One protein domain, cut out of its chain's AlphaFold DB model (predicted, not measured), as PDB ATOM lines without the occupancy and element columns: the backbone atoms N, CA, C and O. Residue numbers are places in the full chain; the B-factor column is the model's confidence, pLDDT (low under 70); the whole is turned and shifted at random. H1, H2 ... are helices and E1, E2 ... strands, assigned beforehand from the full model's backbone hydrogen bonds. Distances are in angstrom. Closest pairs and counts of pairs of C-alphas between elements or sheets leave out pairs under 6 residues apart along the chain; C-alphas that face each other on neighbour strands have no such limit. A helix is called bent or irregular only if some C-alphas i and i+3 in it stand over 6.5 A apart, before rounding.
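AT A GLANCE: This is residues 96 to 222 and 234 to 260 of the 316 residues of an uncharacterized protein of Lophiostoma macrostomum CBS 122681 (UniProt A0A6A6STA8). An elongated, irregular pile of crossed helices has the long H1 and H5 running the same way along its length, H3 packed on H1 towards one end and H2 crossing H5 towards the other, with H4 linking H3 to the start of H5. The small hairpin E1 E2 packs by E1 on H5 at one end, the loop of residues 138 to 144 makes the opposite tip, and residues 213 to 220, mostly in H8, stick out at the side. The printed part has 154 residues, with eight named helices, H1 to H8, then two antiparallel strands, E1 and E2; its class is mostly helix. It is only just compact, close to loose, with a radius of gyration of the C-alphas of 17.4 A and spans of 61 by 37 by 23 A.

IN THESE COORDINATES: Find C-alpha 96 at (112.255, 108.969, 82.591); from there H1, residues 96 to 112, runs 24.0 A. Next come H2, residues 114 to 119, H3, residues 123 to 137, 21.5 A long, and H4, residues 149 to 157. Look for H5, residues 170 to 186, from C-alpha 170 at (121.131, 119.146, 73.992) over 24.7 A. H6, residues 194 to 197, H7, residues 208 to 211, and H8, residues 214 to 222, follow. Past the cut, E1 is residues 238 to 242 and E2 residues 245 to 249, ending at (133.766, 131.547, 76.547).

HOW THE PARTS SIT: Begin at H1, which touches H3 at a steep tilt of 40 degrees, opposite ways; the closest C-alphas, of Glu 97 and Val 130, are 5.3 A apart. H3, with residues 123 to 127 alone, touches H4 about perpendicular, at 81 degrees, closest at C-alphas 127 and 149, 6.0 A. H2 touches H5 about perpendicular, at 88 degrees, closest at C-alphas 114 and 177, 4.6 A. C-alphas 176 and 238, the closest of H5 and E1, are 6.6 A apart. In the hairpin E1 E2, N 240 and O 247 are within hydrogen-bond range at 2.9 A. H6 is near H1 and H5. H7 and H8 only just touch, only at the corner, with 3 pairs of C-alphas within 8 A. Every O i to N i+4 pair is within hydrogen-bond range in H1, H2, H4 and H5, against 10 of 11 in H3 and 4 of 5 in H8; H6 and H7 are too short for such a pair.

THE WHOLE: The C-alphas farthest apart, of Lys 140 and Asp 243, are 61.3 A apart. Residues 223 to 233 are not printed; C-alphas 222 and 234 stand 21.0 A apart across this cut. H3 to H4 and H4 to H5 are long links. Look for pLDDT under 70 at residues 138 to 144, 163 to 166, 210 to 222, 234 to 235 and 250 to 260.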
ATOM      1  N   TYR A  96     111.366 110.081  82.940       90.12
ATOM      2  CA  TYR A  96     112.255 108.969  82.591       90.12
ATOM      3  C   TYR A  96     112.627 108.920  81.097       90.12
ATOM      4  O   TYR A  96     113.705 108.452  80.753       90.12
ATOM      5  N   GLU A  97     111.761 109.419  80.205       93.06
ATOM      6  CA  GLU A  97     112.071 109.519  78.772       93.06
ATOM      7  C   GLU A  97     113.128 110.599  78.530       93.06
ATOM      8  O   GLU A  97     114.071 110.395  77.773       93.06
ATOM      9  N   MET A  98     112.974 111.749  79.197       93.62
ATOM     10  CA  MET A  98     113.934 112.853  79.129       93.62
ATOM     11  C   MET A  98     115.275 112.481  79.761       93.62
ATOM     12  O   MET A  98     116.321 112.857  79.241       93.62
ATOM     13  N   GLU A  99     115.253 111.726  80.857       94.12
ATOM     14  CA  GLU A  99     116.459 111.217  81.501       94.12
ATOM     15  C   GLU A  99     117.226 110.277  80.565       94.12
ATOM     16  O   GLU A  99     118.421 110.473  80.357       94.12
ATOM     17  N   ALA A 100     116.542 109.307  79.947       94.81
ATOM     18  CA  ALA A 100     117.149 108.397  78.977       94.81
ATOM     19  C   ALA A 100     117.745 109.152  77.778       94.81
ATOM     20  O   ALA A 100     118.883 108.895  77.387       94.81
ATOM     21  N   LEU A 101     117.009 110.136  77.249       95.50
ATOM     22  CA  LEU A 101     117.459 110.973  76.138       95.50
ATOM     23  C   LEU A 101     118.747 111.738  76.477       95.50
ATOM     24  O   LEU A 101     119.707 111.720  75.710       95.50
ATOM     25  N   ARG A 102     118.785 112.409  77.632       94.50
ATOM     26  CA  ARG A 102     119.951 113.198  78.052       94.50
ATOM     27  C   ARG A 102     121.143 112.327  78.425       94.50
ATOM     28  O   ARG A 102     122.266 112.685  78.085       94.50
ATOM     29  N   ARG A 103     120.918 111.174  79.069       94.56
ATOM     30  CA  ARG A 103     121.971 110.185  79.352       94.56
ATOM     31  C   ARG A 103     122.631 109.703  78.064       94.56
ATOM     32  O   ARG A 103     123.851 109.760  77.974       94.56
ATOM     33  N   TYR A 104     121.832 109.338  77.059       95.25
ATOM     34  CA  TYR A 104     122.343 108.946  75.746       95.25
ATOM     35  C   TYR A 104     123.268 110.019  75.152       95.25
ATOM     36  O   TYR A 104     124.394 109.719  74.760       95.25
ATOM     37  N   PHE A 105     122.829 111.281  75.129       94.88
ATOM     38  CA  PHE A 105     123.650 112.354  74.565       94.88
ATOM     39  C   PHE A 105     124.883 112.685  75.408       94.88
ATOM     40  O   PHE A 105     125.931 112.956  74.830       94.88
ATOM     41  N   ASN A 106     124.810 112.608  76.737       93.56
ATOM     42  CA  ASN A 106     125.992 112.733  77.594       93.56
ATOM     43  C   ASN A 106     127.023 111.638  77.291       93.56
ATOM     44  O   ASN A 106     128.207 111.937  77.130       93.56
ATOM     45  N   ASP A 107     126.586 110.385  77.155       93.31
ATOM     46  CA  ASP A 107     127.471 109.274  76.799       93.31
ATOM     47  C   ASP A 107     128.065 109.443  75.399       93.31
ATOM     48  O   ASP A 107     129.265 109.231  75.202       93.31
ATOM     49  N   LEU A 108     127.266 109.891  74.432       93.38
ATOM     50  CA  LEU A 108     127.743 110.178  73.083       93.38
ATOM     51  C   LEU A 108     128.796 111.298  73.097       93.38
ATOM     52  O   LEU A 108     129.892 111.121  72.569       93.38
ATOM     53  N   ILE A 109     128.520 112.428  73.751       93.12
ATOM     54  CA  ILE A 109     129.462 113.552  73.857       93.12
ATOM     55  C   ILE A 109     130.763 113.108  74.534       93.12
ATOM     56  O   ILE A 109     131.845 113.402  74.031       93.12
ATOM     57  N   ARG A 110     130.678 112.346  75.626       90.75
ATOM     58  CA  ARG A 110     131.850 111.837  76.350       90.75
ATOM     59  C   ARG A 110     132.701 110.891  75.502       90.75
ATOM     60  O   ARG A 110     133.927 110.943  75.562       90.75
ATOM     61  N   THR A 111     132.069 110.020  74.718       90.50
ATOM     62  CA  THR A 111     132.767 108.981  73.945       90.50
ATOM     63  C   THR A 111     133.347 109.508  72.635       90.50
ATOM     64  O   THR A 111     134.515 109.257  72.335       90.50
ATOM     65  N   VAL A 112     132.563 110.252  71.849       90.50
ATOM     66  CA  VAL A 112     132.968 110.693  70.504       90.50
ATOM     67  C   VAL A 112     133.371 112.166  70.426       90.50
ATOM     68  O   VAL A 112     134.063 112.549  69.480       90.50
ATOM     69  N   GLY A 113     132.987 112.976  71.412       90.94
ATOM     70  CA  GLY A 113     133.234 114.415  71.463       90.94
ATOM     71  C   GLY A 113     132.189 115.264  70.731       90.94
ATOM     72  O   GLY A 113     131.472 114.794  69.843       90.94
ATOM     73  N   LEU A 114     132.141 116.556  71.068       89.94
ATOM     74  CA  LEU A 114     131.158 117.527  70.570       89.94
ATOM     75  C   LEU A 114     131.158 117.696  69.045       89.94
ATOM     76  O   LEU A 114     130.093 117.785  68.438       89.94
ATOM     77  N   ALA A 115     132.333 117.684  68.410       86.94
ATOM     78  CA  ALA A 115     132.443 117.814  66.955       86.94
ATOM     79  C   ALA A 115     131.746 116.653  66.219       86.94
ATOM     80  O   ALA A 115     131.032 116.857  65.238       86.94
ATOM     81  N   LYS A 116     131.910 115.416  66.715       86.25
ATOM     82  CA  LYS A 116     131.235 114.241  66.146       86.25
ATOM     83  C   LYS A 116     129.761 114.196  66.526       86.25
ATOM     84  O   LYS A 116     128.951 113.857  65.670       86.25
ATOM     85  N   PHE A 117     129.416 114.572  67.755       91.50
ATOM     86  CA  PHE A 117     128.028 114.706  68.197       91.50
ATOM     87  C   PHE A 117     127.229 115.658  67.291       91.50
ATOM     88  O   PHE A 117     126.129 115.312  66.864       91.50
ATOM     89  N   TYR A 118     127.799 116.810  66.920       91.94
ATOM     90  CA  TYR A 118     127.168 117.743  65.985       91.94
ATOM     91  C   TYR A 118     126.881 117.106  64.615       91.94
ATOM     92  O   TYR A 118     125.752 117.187  64.118       91.94
ATOM     93  N   LEU A 119     127.887 116.447  64.030       89.25
ATOM     94  CA  LEU A 119     127.801 115.848  62.694       89.25
ATOM     95  C   LEU A 119     126.906 114.602  62.655       89.25
ATOM     96  O   LEU A 119     126.236 114.347  61.655       89.25
ATOM     97  N   LYS A 120     126.926 113.796  63.721       91.12
ATOM     98  CA  LYS A 120     126.266 112.488  63.800       91.12
ATOM     99  C   LYS A 120     125.667 112.265  65.197       91.12
ATOM    100  O   LYS A 120     126.189 111.455  65.957       91.12
ATOM    101  N   PRO A 121     124.542 112.926  65.526       86.94
ATOM    102  CA  PRO A 121     123.868 112.755  66.817       86.94
ATOM    103  C   PRO A 121     123.170 111.391  66.989       86.94
ATOM    104  O   PRO A 121     122.688 111.115  68.076       86.94
ATOM    105  N   ASN A 122     123.081 110.579  65.926       92.31
ATOM    106  CA  ASN A 122     122.446 109.255  65.868       92.31
ATOM    107  C   ASN A 122     121.108 109.139  66.638       92.31
ATOM    108  O   ASN A 122     120.999 108.543  67.707       92.31
ATOM    109  N   TYR A 123     120.054 109.717  66.056       93.94
ATOM    110  CA  TYR A 123     118.722 109.734  66.666       93.94
ATOM    111  C   TYR A 123     118.037 108.363  66.737       93.94
ATOM    112  O   TYR A 123     117.082 108.229  67.500       93.94
ATOM    113  N   ASP A 124     118.489 107.375  65.963       93.56
ATOM    114  CA  ASP A 124     117.895 106.036  65.964       93.56
ATOM    115  C   ASP A 124     118.308 105.256  67.224       93.56
ATOM    116  O   ASP A 124     117.445 104.701  67.903       93.56
ATOM    117  N   ASP A 125     119.577 105.334  67.638       94.38
ATOM    118  CA  ASP A 125     120.013 104.780  68.930       94.38
ATOM    119  C   ASP A 125     119.355 105.527  70.105       94.38
ATOM    120  O   ASP A 125     118.913 104.921  71.083       94.38
ATOM    121  N   ALA A 126     119.248 106.860  70.015       94.50
ATOM    122  CA  ALA A 126     118.560 107.658  71.032       94.50
ATOM    123  C   ALA A 126     117.089 107.228  71.182       94.50
ATOM    124  O   ALA A 126     116.555 107.166  72.292       94.50
ATOM    125  N   LEU A 127     116.433 106.921  70.059       95.50
ATOM    126  CA  LEU A 127     115.073 106.400  70.026       95.50
ATOM    127  C   LEU A 127     114.971 105.039  70.716       95.50
ATOM    128  O   LEU A 127     114.038 104.837  71.497       95.50
ATOM    129  N   GLU A 128     115.914 104.132  70.456       94.69
ATOM    130  CA  GLU A 128     115.980 102.830  71.119       94.69
ATOM    131  C   GLU A 128     116.056 103.008  72.641       94.69
ATOM    132  O   GLU A 128     115.199 102.493  73.356       94.69
ATOM    133  N   LYS A 129     116.960 103.864  73.141       95.38
ATOM    134  CA  LYS A 129     117.099 104.142  74.585       95.38
ATOM    135  C   LYS A 129     115.864 104.761  75.226       95.38
ATOM    136  O   LYS A 129     115.494 104.398  76.343       95.38
ATOM    137  N   VAL A 130     115.186 105.670  74.530       94.12
ATOM    138  CA  VAL A 130     113.930 106.253  75.026       94.12
ATOM    139  C   VAL A 130     112.822 105.198  75.092       94.12
ATOM    140  O   VAL A 130     112.064 105.168  76.064       94.12
ATOM    141  N   ASN A 131     112.715 104.328  74.087       92.31
ATOM    142  CA  ASN A 131     111.696 103.282  74.062       92.31
ATOM    143  C   ASN A 131     111.995 102.155  75.066       92.31
ATOM    144  O   ASN A 131     111.070 101.750  75.765       92.31
ATOM    145  N   GLU A 132     113.255 101.744  75.243       92.25
ATOM    146  CA  GLU A 132     113.691 100.837  76.320       92.25
ATOM    147  C   GLU A 132     113.236 101.366  77.695       92.25
ATOM    148  O   GLU A 132     112.619 100.648  78.485       92.25
ATOM    149  N   ALA A 133     113.456 102.660  77.964       91.38
ATOM    150  CA  ALA A 133     113.030 103.295  79.211       91.38
ATOM    151  C   ALA A 133     111.496 103.354  79.371       91.38
ATOM    152  O   ALA A 133     110.986 103.292  80.494       91.38
ATOM    153  N   ARG A 134     110.742 103.468  78.266       89.25
ATOM    154  CA  ARG A 134     109.268 103.374  78.276       89.25
ATOM    155  C   ARG A 134     108.799 101.961  78.598       89.25
ATOM    156  O   ARG A 134     107.879 101.818  79.400       89.25
ATOM    157  N   GLU A 135     109.421 100.947  78.011       87.44
ATOM    158  CA  GLU A 135     109.065  99.541  78.225       87.44
ATOM    159  C   GLU A 135     109.384  99.072  79.647       87.44
ATOM    160  O   GLU A 135     108.550  98.426  80.283       87.44
ATOM    161  N   ALA A 136     110.537  99.472  80.192       87.25
ATOM    162  CA  ALA A 136     110.969  99.093  81.537       87.25
ATOM    163  C   ALA A 136     109.993  99.532  82.647       87.25
ATOM    164  O   ALA A 136     109.956  98.928  83.720       87.25
ATOM    165  N   ARG A 137     109.200 100.583  82.406       79.00
ATOM    166  CA  ARG A 137     108.307 101.170  83.414       79.00
ATOM    167  C   ARG A 137     106.904 100.563  83.440       79.00
ATOM    168  O   ARG A 137     106.268 100.617  84.488       79.00
ATOM    169  N   ASP A 138     106.455  99.958  82.340       67.38
ATOM    170  CA  ASP A 138     105.164  99.263  82.240       67.38
ATOM    171  C   ASP A 138     105.332  97.830  81.684       67.38
ATOM    172  O   ASP A 138     104.787  97.493  80.631       67.38
ATOM    173  N   PRO A 139     106.031  96.924  82.400       64.44
ATOM    174  CA  PRO A 139     106.255  95.553  81.929       64.44
ATOM    175  C   PRO A 139     104.975  94.698  81.876       64.44
ATOM    176  O   PRO A 139     104.973  93.629  81.269       64.44
ATOM    177  N   LYS A 140     103.886  95.138  82.526       59.97
ATOM    178  CA  LYS A 140     102.603  94.408  82.625       59.97
ATOM    179  C   LYS A 140     101.382  95.209  82.141       59.97
ATOM    180  O   LYS A 140     100.266  94.699  82.205       59.97
ATOM    181  N   GLY A 141     101.574  96.453  81.691       62.34
ATOM    182  CA  GLY A 141     100.512  97.306  81.148       62.34
ATOM    183  C   GLY A 141     100.351  97.150  79.630       62.34
ATOM    184  O   GLY A 141     101.172  96.493  78.986       62.34
ATOM    185  N   PRO A 142      99.312  97.748  79.016       65.00
ATOM    186  CA  PRO A 142      99.283  97.896  77.564       65.00
ATOM    187  C   PRO A 142     100.538  98.662  77.133       65.00
ATOM    188  O   PRO A 142     100.766  99.769  77.622       65.00
ATOM    189  N   ARG A 143     101.357  98.058  76.253       66.62
ATOM    190  CA  ARG A 143     102.628  98.654  75.817       66.62
ATOM    191  C   ARG A 143     102.375 100.096  75.365       66.62
ATOM    192  O   ARG A 143     101.575 100.294  74.442       66.62
ATOM    193  N   PRO A 144     103.002 101.100  76.000       67.88
ATOM    194  CA  PRO A 144     102.852 102.472  75.554       67.88
ATOM    195  C   PRO A 144     103.339 102.558  74.106       67.88
ATOM    196  O   PRO A 144     104.369 101.978  73.767       67.88
ATOM    197  N   ALA A 145     102.601 103.265  73.245       78.69
ATOM    198  CA  ALA A 145     103.005 103.412  71.848       78.69
ATOM    199  C   ALA A 145     104.446 103.958  71.790       78.69
ATOM    200  O   ALA A 145     104.749 104.901  72.535       78.69
ATOM    201  N   PRO A 146     105.339 103.377  70.973       85.25
ATOM    202  CA  PRO A 146     106.714 103.846  70.889       85.25
ATOM    203  C   PRO A 146     106.746 105.294  70.397       85.25
ATOM    204  O   PRO A 146     105.862 105.744  69.657       85.25
ATOM    205  N   ARG A 147     107.769 106.043  70.817       89.00
ATOM    206  CA  ARG A 147     108.083 107.319  70.168       89.00
ATOM    207  C   ARG A 147     108.543 107.041  68.734       89.00
ATOM    208  O   ARG A 147     108.925 105.922  68.404       89.00
ATOM    209  N   ASP A 148     108.497 108.059  67.885       90.88
ATOM    210  CA  ASP A 148     109.124 108.024  66.565       90.88
ATOM    211  C   ASP A 148     110.424 108.847  66.572       90.88
ATOM    212  O   ASP A 148     110.634 109.709  67.435       90.88
ATOM    213  N   THR A 149     111.308 108.604  65.597       91.75
ATOM    214  CA  THR A 149     112.588 109.325  65.472       91.75
ATOM    215  C   THR A 149     112.369 110.839  65.375       91.75
ATOM    216  O   THR A 149     113.134 111.628  65.928       91.75
ATOM    217  N   ASN A 150     111.282 111.274  64.727       90.12
ATOM    218  CA  ASN A 150     110.941 112.691  64.586       90.12
ATOM    219  C   ASN A 150     110.610 113.358  65.927       90.12
ATOM    220  O   ASN A 150     110.984 114.512  66.139       90.12
ATOM    221  N   ALA A 151     109.912 112.671  66.831       90.00
ATOM    222  CA  ALA A 151     109.626 113.169  68.168       90.00
ATOM    223  C   ALA A 151     110.908 113.287  68.989       90.00
ATOM    224  O   ALA A 151     111.087 114.310  69.645       90.00
ATOM    225  N   VAL A 152     111.792 112.287  68.922       93.38
ATOM    226  CA  VAL A 152     113.089 112.284  69.619       93.38
ATOM    227  C   VAL A 152     113.969 113.426  69.126       93.38
ATOM    228  O   VAL A 152     114.396 114.260  69.922       93.38
ATOM    229  N   LYS A 153     114.157 113.529  67.804       94.00
ATOM    230  CA  LYS A 153     114.912 114.615  67.175       94.00
ATOM    231  C   LYS A 153     114.361 115.976  67.573       94.00
ATOM    232  O   LYS A 153     115.103 116.834  68.037       94.00
ATOM    233  N   LYS A 154     113.046 116.164  67.440       91.19
ATOM    234  CA  LYS A 154     112.408 117.427  67.803       91.19
ATOM    235  C   LYS A 154     112.605 117.752  69.281       91.19
ATOM    236  O   LYS A 154     112.828 118.910  69.603       91.19
ATOM    237  N   GLN A 155     112.493 116.764  70.166       92.56
ATOM    238  CA  GLN A 155     112.672 116.990  71.594       92.56
ATOM    239  C   GLN A 155     114.104 117.417  71.910       92.56
ATOM    240  O   GLN A 155     114.270 118.396  72.630       92.56
ATOM    241  N   ALA A 156     115.101 116.748  71.328       92.62
ATOM    242  CA  ALA A 156     116.511 117.111  71.449       92.62
ATOM    243  C   ALA A 156     116.796 118.531  70.925       92.62
ATOM    244  O   ALA A 156     117.483 119.302  71.582       92.62
ATOM    245  N   GLU A 157     116.215 118.907  69.781       90.00
ATOM    246  CA  GLU A 157     116.356 120.248  69.189       90.00
ATOM    247  C   GLU A 157     115.650 121.352  69.992       90.00
ATOM    248  O   GLU A 157     115.988 122.519  69.843       90.00
ATOM    249  N   THR A 158     114.675 121.003  70.836       88.00
ATOM    250  CA  THR A 158     113.987 121.947  71.737       88.00
ATOM    251  C   THR A 158     114.482 121.885  73.182       88.00
ATOM    252  O   THR A 158     113.950 122.589  74.043       88.00
ATOM    253  N   ASP A 159     115.431 120.996  73.480       89.88
ATOM    254  CA  ASP A 159     116.035 120.901  74.802       89.88
ATOM    255  C   ASP A 159     117.103 121.985  74.931       89.88
ATOM    256  O   ASP A 159     118.269 121.791  74.592       89.88
ATOM    257  N   GLU A 160     116.649 123.144  75.389       83.19
ATOM    258  CA  GLU A 160     117.434 124.346  75.644       83.19
ATOM    259  C   GLU A 160     117.013 124.964  76.986       83.19
ATOM    260  O   GLU A 160     115.892 124.741  77.483       83.19
ATOM    261  N   TYR A 161     117.920 125.734  77.585       79.50
ATOM    262  CA  TYR A 161     117.628 126.551  78.761       79.50
ATOM    263  C   TYR A 161     117.458 128.022  78.384       79.50
ATOM    264  O   TYR A 161     118.090 128.495  77.440       79.50
ATOM    265  N   PRO A 162     116.684 128.790  79.173       73.81
ATOM    266  CA  PRO A 162     116.674 130.242  79.064       73.81
ATOM    267  C   PRO A 162     118.093 130.815  79.091       73.81
ATOM    268  O   PRO A 162     118.985 130.245  79.725       73.81
ATOM    269  N   ALA A 163     118.296 131.937  78.398       66.50
ATOM    270  CA  ALA A 163     119.609 132.553  78.275       66.50
ATOM    271  C   ALA A 163     120.242 132.781  79.656       66.50
ATOM    272  O   ALA A 163     121.402 132.442  79.847       66.50
ATOM    273  N   ASP A 164     119.485 133.332  80.605       63.81
ATOM    274  CA  ASP A 164     119.871 133.701  81.975       63.81
ATOM    275  C   ASP A 164     120.254 132.533  82.897       63.81
ATOM    276  O   ASP A 164     120.606 132.768  84.048       63.81
ATOM    277  N   VAL A 165     120.189 131.292  82.414       69.94
ATOM    278  CA  VAL A 165     120.584 130.107  83.175       69.94
ATOM    279  C   VAL A 165     121.927 129.595  82.663       69.94
ATOM    280  O   VAL A 165     122.049 129.268  81.479       69.94
ATOM    281  N   ASP A 166     122.878 129.422  83.582       68.88
ATOM    282  CA  ASP A 166     124.213 128.840  83.355       68.88
ATOM    283  C   ASP A 166     124.147 127.309  83.168       68.88
ATOM    284  O   ASP A 166     124.872 126.530  83.780       68.88
ATOM    285  N   ARG A 167     123.191 126.850  82.359       80.12
ATOM    286  CA  ARG A 167     122.982 125.451  81.982       80.12
ATOM    287  C   ARG A 167     122.735 125.378  80.486       80.12
ATOM    288  O   ARG A 167     122.167 126.298  79.890       80.12
ATOM    289  N   LEU A 168     123.141 124.254  79.910       83.56
ATOM    290  CA  LEU A 168     123.056 123.975  78.484       83.56
ATOM    291  C   LEU A 168     122.255 122.694  78.261       83.56
ATOM    292  O   LEU A 168     122.482 121.672  78.915       83.56
ATOM    293  N   GLY A 169     121.291 122.762  77.352       89.44
ATOM    294  CA  GLY A 169     120.544 121.607  76.873       89.44
ATOM    295  C   GLY A 169     121.219 120.955  75.668       89.44
ATOM    296  O   GLY A 169     122.271 121.397  75.198       89.44
ATOM    297  N   ILE A 170     120.605 119.892  75.146       93.12
ATOM    298  CA  ILE A 170     121.131 119.146  73.992       93.12
ATOM    299  C   ILE A 170     121.339 120.063  72.773       93.12
ATOM    300  O   ILE A 170     122.361 119.962  72.089       93.12
ATOM    301  N   ALA A 171     120.391 120.964  72.499       90.69
ATOM    302  CA  ALA A 171     120.454 121.852  71.340       90.69
ATOM    303  C   ALA A 171     121.646 122.820  71.424       90.69
ATOM    304  O   ALA A 171     122.364 123.013  70.445       90.69
ATOM    305  N   GLU A 172     121.898 123.372  72.608       88.44
ATOM    306  CA  GLU A 172     122.943 124.371  72.835       88.44
ATOM    307  C   GLU A 172     124.343 123.746  72.738       88.44
ATOM    308  O   GLU A 172     125.226 124.296  72.077       88.44
ATOM    309  N   TRP A 173     124.527 122.536  73.280       90.44
ATOM    310  CA  TRP A 173     125.759 121.765  73.080       90.44
ATOM    311  C   TRP A 173     126.006 121.404  71.621       90.44
ATOM    312  O   TRP A 173     127.153 121.356  71.171       90.44
ATOM    313  N   ARG A 174     124.938 121.155  70.859       91.50
ATOM    314  CA  ARG A 174     125.049 120.840  69.435       91.50
ATOM    315  C   ARG A 174     125.512 122.055  68.635       91.50
ATOM    316  O   ARG A 174     126.362 121.898  67.761       91.50
ATOM    317  N   VAL A 175     124.998 123.243  68.960       89.50
ATOM    318  CA  VAL A 175     125.464 124.517  68.388       89.50
ATOM    319  C   VAL A 175     126.938 124.739  68.715       89.50
ATOM    320  O   VAL A 175     127.720 125.033  67.819       89.50
ATOM    321  N   PHE A 176     127.361 124.509  69.959       88.06
ATOM    322  CA  PHE A 176     128.776 124.648  70.308       88.06
ATOM    323  C   PHE A 176     129.672 123.640  69.565       88.06
ATOM    324  O   PHE A 176     130.748 123.991  69.081       88.06
ATOM    325  N   GLY A 177     129.205 122.400  69.383       91.88
ATOM    326  CA  GLY A 177     129.884 121.402  68.553       91.88
ATOM    327  C   GLY A 177     130.074 121.849  67.099       91.88
ATOM    328  O   GLY A 177     131.133 121.590  66.527       91.88
ATOM    329  N   GLN A 178     129.100 122.562  66.524       93.00
ATOM    330  CA  GLN A 178     129.237 123.200  65.213       93.00
ATOM    331  C   GLN A 178     130.346 124.255  65.219       93.00
ATOM    332  O   GLN A 178     131.223 124.216  64.360       93.00
ATOM    333  N   THR A 179     130.350 125.147  66.213       89.00
ATOM    334  CA  THR A 179     131.361 126.210  66.328       89.00
ATOM    335  C   THR A 179     132.777 125.639  66.443       89.00
ATOM    336  O   THR A 179     133.710 126.183  65.862       89.00
ATOM    337  N   ILE A 180     132.956 124.508  67.135       89.88
ATOM    338  CA  ILE A 180     134.252 123.812  67.210       89.88
ATOM    339  C   ILE A 180     134.699 123.297  65.836       89.88
ATOM    340  O   ILE A 180     135.888 123.367  65.521       89.88
ATOM    341  N   VAL A 181     133.782 122.748  65.032       91.88
ATOM    342  CA  VAL A 181     134.101 122.272  63.676       91.88
ATOM    343  C   VAL A 181     134.523 123.446  62.798       91.88
ATOM    344  O   VAL A 181     135.610 123.408  62.232       91.88
ATOM    345  N   GLU A 182     133.734 124.521  62.780       92.06
ATOM    346  CA  GLU A 182     134.041 125.740  62.019       92.06
ATOM    347  C   GLU A 182     135.386 126.356  62.442       92.06
ATOM    348  O   GLU A 182     136.197 126.737  61.598       92.06
ATOM    349  N   PHE A 183     135.670 126.385  63.748       88.25
ATOM    350  CA  PHE A 183     136.941 126.872  64.280       88.25
ATOM    351  C   PHE A 183     138.133 126.024  63.824       88.25
ATOM    352  O   PHE A 183     139.178 126.568  63.472       88.25
ATOM    353  N   ARG A 184     137.996 124.692  63.809       89.75
ATOM    354  CA  ARG A 184     139.053 123.777  63.346       89.75
ATOM    355  C   ARG A 184     139.293 123.875  61.848       89.75
ATOM    356  O   ARG A 184     140.439 123.772  61.424       89.75
ATOM    357  N   ASP A 185     138.241 124.099  61.072       91.50
ATOM    358  CA  ASP A 185     138.360 124.319  59.632       91.50
ATOM    359  C   ASP A 185     139.100 125.636  59.341       91.50
ATOM    360  O   ASP A 185     139.927 125.701  58.431       91.50
ATOM    361  N   GLN A 186     138.860 126.675  60.151       91.69
ATOM    362  CA  GLN A 186     139.550 127.962  60.043       91.69
ATOM    363  C   GLN A 186     140.998 127.917  60.566       91.69
ATOM    364  O   GLN A 186     141.881 128.565  60.000       91.69
ATOM    365  N   TYR A 187     141.253 127.160  61.636       89.75
ATOM    366  CA  TYR A 187     142.541 127.079  62.328       89.75
ATOM    367  C   TYR A 187     142.987 125.618  62.528       89.75
ATOM    368  O   TYR A 187     143.025 125.127  63.660       89.75
ATOM    369  N   PRO A 188     143.391 124.907  61.459       87.75
ATOM    370  CA  PRO A 188     143.646 123.461  61.504       87.75
ATOM    371  C   PRO A 188     144.813 123.054  62.413       87.75
ATOM    372  O   PRO A 188     144.852 121.928  62.904       87.75
ATOM    373  N   ASN A 189     145.752 123.970  62.661       88.31
ATOM    374  CA  ASN A 189     146.925 123.728  63.503       88.31
ATOM    375  C   ASN A 189     146.690 124.075  64.983       88.31
ATOM    376  O   ASN A 189     147.585 123.884  65.803       88.31
ATOM    377  N   VAL A 190     145.517 124.613  65.332       84.31
ATOM    378  CA  VAL A 190     145.205 125.042  66.698       84.31
ATOM    379  C   VAL A 190     144.410 123.945  67.397       84.31
ATOM    380  O   VAL A 190     143.310 123.578  66.985       84.31
ATOM    381  N   SER A 191     144.972 123.423  68.487       83.06
ATOM    382  CA  SER A 191     144.303 122.412  69.302       83.06
ATOM    383  C   SER A 191     143.268 123.049  70.229       83.06
ATOM    384  O   SER A 191     143.530 124.061  70.878       83.06
ATOM    385  N   VAL A 192     142.095 122.423  70.308       81.06
ATOM    386  CA  VAL A 192     141.056 122.749  71.293       81.06
ATOM    387  C   VAL A 192     141.234 121.803  72.486       81.06
ATOM    388  O   VAL A 192     141.324 120.594  72.245       81.06
ATOM    389  N   PRO A 193     141.272 122.294  73.739       79.81
ATOM    390  CA  PRO A 193     141.496 121.444  74.909       79.81
ATOM    391  C   PRO A 193     140.494 120.284  75.020       79.81
ATOM    392  O   PRO A 193     139.304 120.442  74.741       79.81
ATOM    393  N   GLU A 194     140.963 119.107  75.449       81.44
ATOM    394  CA  GLU A 194     140.143 117.885  75.444       81.44
ATOM    395  C   GLU A 194     138.925 117.971  76.370       81.44
ATOM    396  O   GLU A 194     137.853 117.481  76.008       81.44
ATOM    397  N   HIS A 195     139.044 118.660  77.506       79.06
ATOM    398  CA  HIS A 195     137.928 118.860  78.432       79.06
ATOM    399  C   HIS A 195     136.761 119.647  77.800       79.06
ATOM    400  O   HIS A 195     135.609 119.400  78.148       79.06
ATOM    401  N   PHE A 196     137.026 120.513  76.809       76.69
ATOM    402  CA  PHE A 196     135.976 121.173  76.023       76.69
ATOM    403  C   PHE A 196     135.418 120.285  74.917       76.69
ATOM    404  O   PHE A 196     134.260 120.422  74.542       76.69
ATOM    405  N   LEU A 197     136.222 119.369  74.378       84.81
ATOM    406  CA  LEU A 197     135.775 118.452  73.332       84.81
ATOM    407  C   LEU A 197     134.891 117.336  73.883       84.81
ATOM    408  O   LEU A 197     133.989 116.891  73.175       84.81
ATOM    409  N   LYS A 198     135.167 116.871  75.105       89.19
ATOM    410  CA  LYS A 198     134.496 115.744  75.767       89.19
ATOM    411  C   LYS A 198     134.141 116.088  77.226       89.19
ATOM    412  O   LYS A 198     134.684 115.476  78.148       89.19
ATOM    413  N   PRO A 199     133.242 117.054  77.461       84.50
ATOM    414  CA  PRO A 199     132.797 117.383  78.814       84.50
ATOM    415  C   PRO A 199     132.144 116.167  79.495       84.50
ATOM    416  O   PRO A 199     131.305 115.493  78.896       84.50
ATOM    417  N   GLN A 200     132.515 115.881  80.752       75.75
ATOM    418  CA  GLN A 200     132.017 114.704  81.491       75.75
ATOM    419  C   GLN A 200     130.528 114.805  81.859       75.75
ATOM    420  O   GLN A 200     129.818 113.802  81.810       75.75
ATOM    421  N   TYR A 201     130.047 116.008  82.191       72.69
ATOM    422  CA  TYR A 201     128.666 116.270  82.616       72.69
ATOM    423  C   TYR A 201     128.055 117.421  81.813       72.69
ATOM    424  O   TYR A 201     127.648 118.438  82.365       72.69
ATOM    425  N   ALA A 202     128.028 117.264  80.489       82.12
ATOM    426  CA  ALA A 202     127.579 118.307  79.571       82.12
ATOM    427  C   ALA A 202     126.131 118.743  79.860       82.12
ATOM    428  O   ALA A 202     125.843 119.922  80.060       82.12
ATOM    429  N   ILE A 203     125.206 117.783  79.893       89.12
ATOM    430  CA  ILE A 203     123.770 118.036  79.990       89.12
ATOM    431  C   ILE A 203     123.279 117.660  81.398       89.12
ATOM    432  O   ILE A 203     123.396 116.490  81.784       89.12
ATOM    433  N   PRO A 204     122.679 118.597  82.158       86.88
ATOM    434  CA  PRO A 204     122.179 118.325  83.505       86.88
ATOM    435  C   PRO A 204     121.067 117.265  83.536       86.88
ATOM    436  O   PRO A 204     120.196 117.224  82.660       86.88
ATOM    437  N   LEU A 205     121.069 116.417  84.568       89.44
ATOM    438  CA  LEU A 205     120.039 115.391  84.807       89.44
ATOM    439  C   LEU A 205     119.157 115.687  86.036       89.44
ATOM    440  O   LEU A 205     118.081 115.109  86.173       89.44
ATOM    441  N   ASP A 206     119.587 116.591  86.915       85.31
ATOM    442  CA  ASP A 206     118.945 116.937  88.191       85.31
ATOM    443  C   ASP A 206     117.557 117.584  88.024       85.31
ATOM    444  O   ASP A 206     116.663 117.401  88.852       85.31
ATOM    445  N   ASP A 207     117.341 118.311  86.928       83.00
ATOM    446  CA  ASP A 207     116.123 119.093  86.688       83.00
ATOM    447  C   ASP A 207     115.106 118.440  85.743       83.00
ATOM    448  O   ASP A 207     114.058 119.022  85.443       83.00
ATOM    449  N   VAL A 208     115.343 117.195  85.332       83.94
ATOM    450  CA  VAL A 208     114.478 116.461  84.397       83.94
ATOM    451  C   VAL A 208     113.009 116.433  84.860       83.94
ATOM    452  O   VAL A 208     112.080 116.604  84.063       83.94
ATOM    453  N   ASN A 209     112.781 116.317  86.172       74.19
ATOM    454  CA  ASN A 209     111.446 116.337  86.780       74.19
ATOM    455  C   ASN A 209     110.718 117.687  86.636       74.19
ATOM    456  O   ASN A 209     109.483 117.737  86.620       74.19
ATOM    457  N   GLN A 210     111.462 118.789  86.530       68.94
ATOM    458  CA  GLN A 210     110.915 120.134  86.346       68.94
ATOM    459  C   GLN A 210     110.560 120.387  84.875       68.94
ATOM    460  O   GLN A 210     109.538 121.009  84.576       68.94
ATOM    461  N   ILE A 211     111.357 119.842  83.955       64.31
ATOM    462  CA  ILE A 211     111.230 120.046  82.505       64.31
ATOM    463  C   ILE A 211     110.041 119.280  81.921       64.31
ATOM    464  O   ILE A 211     109.325 119.805  81.066       64.31
ATOM    465  N   ALA A 212     109.743 118.094  82.454       59.38
ATOM    466  CA  ALA A 212     108.567 117.310  82.073       59.38
ATOM    467  C   ALA A 212     107.218 117.967  82.461       59.38
ATOM    468  O   ALA A 212     106.160 117.510  82.029       59.38
ATOM    469  N   ASN A 213     107.225 119.053  83.254       58.50
ATOM    470  CA  ASN A 213     106.029 119.774  83.703       58.50
ATOM    471  C   ASN A 213     105.891 121.165  83.037       58.50
ATOM    472  O   ASN A 213     106.210 122.195  83.642       58.50
ATOM    473  N   PRO A 214     105.312 121.258  81.822       48.44
ATOM    474  CA  PRO A 214     105.265 122.502  81.044       48.44
ATOM    475  C   PRO A 214     104.461 123.638  81.703       48.44
ATOM    476  O   PRO A 214     104.669 124.807  81.382       48.44
ATOM    477  N   LYS A 215     103.546 123.326  82.636       47.12
ATOM    478  CA  LYS A 215     102.789 124.339  83.398       47.12
ATOM    479  C   LYS A 215     103.656 125.100  84.408       47.12
ATOM    480  O   LYS A 215     103.360 126.259  84.669       47.12
ATOM    481  N   LYS A 216     104.705 124.472  84.955       48.03
ATOM    482  CA  LYS A 216     105.633 125.124  85.894       48.03
ATOM    483  C   LYS A 216     106.671 125.980  85.159       48.03
ATOM    484  O   LYS A 216     106.917 127.094  85.601       48.03
ATOM    485  N   ARG A 217     107.165 125.524  83.996       46.84
ATOM    486  CA  ARG A 217     108.044 126.319  83.110       46.84
ATOM    487  C   ARG A 217     107.411 127.663  82.733       46.84
ATOM    488  O   ARG A 217     107.961 128.698  83.063       46.84
ATOM    489  N   LYS A 218     106.178 127.668  82.203       49.09
ATOM    490  CA  LYS A 218     105.497 128.919  81.805       49.09
ATOM    491  C   LYS A 218     105.278 129.932  82.935       49.09
ATOM    492  O   LYS A 218     105.223 131.121  82.649       49.09
ATOM    493  N   ALA A 219     105.097 129.482  84.176       48.25
ATOM    494  CA  ALA A 219     104.941 130.381  85.320       48.25
ATOM    495  C   ALA A 219     106.290 130.996  85.731       48.25
ATOM    496  O   ALA A 219     106.370 132.207  85.912       48.25
ATOM    497  N   ALA A 220     107.351 130.183  85.772       50.88
ATOM    498  CA  ALA A 220     108.711 130.650  86.043       50.88
ATOM    499  C   ALA A 220     109.235 131.588  84.938       50.88
ATOM    500  O   ALA A 220     109.846 132.611  85.233       50.88
ATOM    501  N   ASP A 221     108.942 131.281  83.672       45.56
ATOM    502  CA  ASP A 221     109.349 132.095  82.522       45.56
ATOM    503  C   ASP A 221     108.610 133.449  82.487       45.56
ATOM    504  O   ASP A 221     109.179 134.453  82.065       45.56
ATOM    505  N   ALA A 222     107.352 133.502  82.950       49.06
ATOM    506  CA  ALA A 222     106.553 134.729  82.992       49.06
ATOM    507  C   ALA A 222     106.972 135.689  84.121       49.06
ATOM    508  O   ALA A 222     106.951 136.899  83.913       49.06
ATOM    509  N   GLY A 234     122.506 135.645  71.287       57.12
ATOM    510  CA  GLY A 234     123.811 135.028  71.005       57.12
ATOM    511  C   GLY A 234     123.952 133.591  71.538       57.12
ATOM    512  O   GLY A 234     123.309 133.250  72.535       57.12
ATOM    513  N   PRO A 235     124.807 132.744  70.926       63.94
ATOM    514  CA  PRO A 235     125.128 131.425  71.472       63.94
ATOM    515  C   PRO A 235     125.775 131.551  72.862       63.94
ATOM    516  O   PRO A 235     126.626 132.411  73.091       63.94
ATOM    517  N   LYS A 236     125.366 130.675  73.791       74.19
ATOM    518  CA  LYS A 236     125.879 130.617  75.176       74.19
ATOM    519  C   LYS A 236     127.303 130.085  75.300       74.19
ATOM    520  O   LYS A 236     127.880 130.151  76.367       74.19
ATOM    521  N   LEU A 237     127.851 129.491  74.254       77.94
ATOM    522  CA  LEU A 237     129.252 129.105  74.229       77.94
ATOM    523  C   LEU A 237     129.836 129.529  72.894       77.94
ATOM    524  O   LEU A 237     129.182 129.408  71.855       77.94
ATOM    525  N   GLY A 238     131.072 130.000  72.923       77.06
ATOM    526  CA  GLY A 238     131.848 130.279  71.728       77.06
ATOM    527  C   GLY A 238     133.313 129.927  71.920       77.06
ATOM    528  O   GLY A 238     133.761 129.636  73.027       77.06
ATOM    529  N   ILE A 239     134.047 129.917  70.812       81.31
ATOM    530  CA  ILE A 239     135.473 129.611  70.772       81.31
ATOM    531  C   ILE A 239     136.184 130.630  69.881       81.31
ATOM    532  O   ILE A 239     135.672 131.003  68.827       81.31
ATOM    533  N   ALA A 240     137.339 131.123  70.325       81.81
ATOM    534  CA  ALA A 240     138.139 132.101  69.593       81.81
ATOM    535  C   ALA A 240     139.639 131.860  69.779       81.81
ATOM    536  O   ALA A 240     140.075 131.279  70.771       81.81
ATOM    537  N   LEU A 241     140.430 132.351  68.823       78.38
ATOM    538  CA  LEU A 241     141.886 132.324  68.885       78.38
ATOM    539  C   LEU A 241     142.390 133.536  69.681       78.38
ATOM    540  O   LEU A 241     142.076 134.673  69.327       78.38
ATOM    541  N   ARG A 242     143.194 133.306  70.721       76.44
ATOM    542  CA  ARG A 242     143.965 134.349  71.417       76.44
ATOM    543  C   ARG A 242     145.356 133.832  71.722       76.44
ATOM    544  O   ARG A 242     145.504 132.679  72.100       76.44
ATOM    545  N   ASP A 243     146.367 134.662  71.487       79.38
ATOM    546  CA  ASP A 243     147.772 134.331  71.764       79.38
ATOM    547  C   ASP A 243     148.215 132.981  71.160       79.38
ATOM    548  O   ASP A 243     148.986 132.222  71.742       79.38
ATOM    549  N   GLY A 244     147.675 132.651  69.978       75.50
ATOM    550  CA  GLY A 244     147.938 131.390  69.277       75.50
ATOM    551  C   GLY A 244     147.234 130.153  69.856       75.50
ATOM    552  O   GLY A 244     147.444 129.053  69.349       75.50
ATOM    553  N   LYS A 245     146.383 130.310  70.876       76.94
ATOM    554  CA  LYS A 245     145.650 129.232  71.555       76.94
ATOM    555  C   LYS A 245     144.136 129.395  71.403       76.94
ATOM    556  O   LYS A 245     143.620 130.495  71.209       76.94
ATOM    557  N   ALA A 246     143.408 128.282  71.468       78.44
ATOM    558  CA  ALA A 246     141.950 128.294  71.472       78.44
ATOM    559  C   ALA A 246     141.415 128.598  72.879       78.44
ATOM    560  O   ALA A 246     141.787 127.929  73.839       78.44
ATOM    561  N   HIS A 247     140.503 129.563  72.983       77.19
ATOM    562  CA  HIS A 247     139.820 129.933  74.222       77.19
ATOM    563  C   HIS A 247     138.310 129.782  74.060       77.19
ATOM    564  O   HIS A 247     137.745 130.279  73.084       77.19
ATOM    565  N   VAL A 248     137.667 129.128  75.027       74.88
ATOM    566  CA  VAL A 248     136.209 128.951  75.097       74.88
ATOM    567  C   VAL A 248     135.612 129.970  76.069       74.88
ATOM    568  O   VAL A 248     136.238 130.306  77.073       74.88
ATOM    569  N   PHE A 249     134.427 130.497  75.762       71.56
ATOM    570  CA  PHE A 249     133.766 131.547  76.547       71.56
ATOM    571  C   PHE A 249     132.241 131.397  76.572       71.56
ATOM    572  O   PHE A 249     131.662 130.836  75.646       71.56
ATOM    573  N   ASP A 250     131.601 131.968  77.598       60.53
ATOM    574  CA  ASP A 250     130.205 131.686  77.984       60.53
ATOM    575  C   ASP A 250     129.165 132.659  77.434       60.53
ATOM    576  O   ASP A 250     127.960 132.492  77.621       60.53
ATOM    577  N   ARG A 251     129.616 133.736  76.792       61.69
ATOM    578  CA  ARG A 251     128.771 134.672  76.045       61.69
ATOM    579  C   ARG A 251     129.632 135.664  75.289       61.69
ATOM    580  O   ARG A 251     130.648 136.139  75.794       61.69
ATOM    581  N   ILE A 252     129.148 136.031  74.110       45.78
ATOM    582  CA  ILE A 252     129.502 137.284  73.448       45.78
ATOM    583  C   ILE A 252     128.504 138.314  73.987       45.78
ATOM    584  O   ILE A 252     127.309 138.202  73.712       45.78
ATOM    585  N   ASP A 253     128.937 139.278  74.806       40.94
ATOM    586  CA  ASP A 253     128.082 140.441  75.057       40.94
ATOM    587  C   ASP A 253     127.941 141.270  73.756       40.94
ATOM    588  O   ASP A 253     128.742 141.141  72.829       40.94
ATOM    589  N   PHE A 254     126.934 142.145  73.651       35.50
ATOM    590  CA  PHE A 254     126.753 143.013  72.467       35.50
ATOM    591  C   PHE A 254     127.962 143.937  72.179       35.50
ATOM    592  O   PHE A 254     128.000 144.574  71.129       35.50
ATOM    593  N   ASN A 255     128.950 143.993  73.083       35.34
ATOM    594  CA  ASN A 255     130.160 144.805  72.990       35.34
ATOM    595  C   ASN A 255     131.441 143.971  72.757       35.34
ATOM    596  O   ASN A 255     132.539 144.529  72.801       35.34
ATOM    597  N   GLY A 256     131.337 142.656  72.524       36.59
ATOM    598  CA  GLY A 256     132.476 141.757  72.304       36.59
ATOM    599  C   GLY A 256     133.362 141.470  73.530       36.59
ATOM    600  O   GLY A 256     134.449 140.909  73.367       36.59
ATOM    601  N   LYS A 257     132.956 141.834  74.753       39.56
ATOM    602  CA  LYS A 257     133.645 141.428  75.982       39.56
ATOM    603  C   LYS A 257     133.301 139.987  76.332       39.56
ATOM    604  O   LYS A 257     132.141 139.582  76.405       39.56
ATOM    605  N   LEU A 258     134.365 139.236  76.590       47.84
ATOM    606  CA  LEU A 258     134.293 137.880  77.099       47.84
ATOM    607  C   LEU A 258     133.720 137.884  78.512       47.84
ATOM    608  O   LEU A 258     134.240 138.573  79.391       47.84
ATOM    609  N   VAL A 259     132.715 137.050  78.736       49.75
ATOM    610  CA  VAL A 259     132.291 136.660  80.077       49.75
ATOM    611  C   VAL A 259     132.697 135.200  80.260       49.75
ATOM    612  O   VAL A 259     132.315 134.343  79.466       49.75
ATOM    613  N   SER A 260     133.540 134.945  81.260       43.72
ATOM    614  CA  SER A 260     133.904 133.611  81.742       43.72
ATOM    615  C   SER A 260     133.249 133.451  83.111       43.72
ATOM    616  O   SER A 260     133.613 134.150  84.058       43.72
TER     617      SER A 260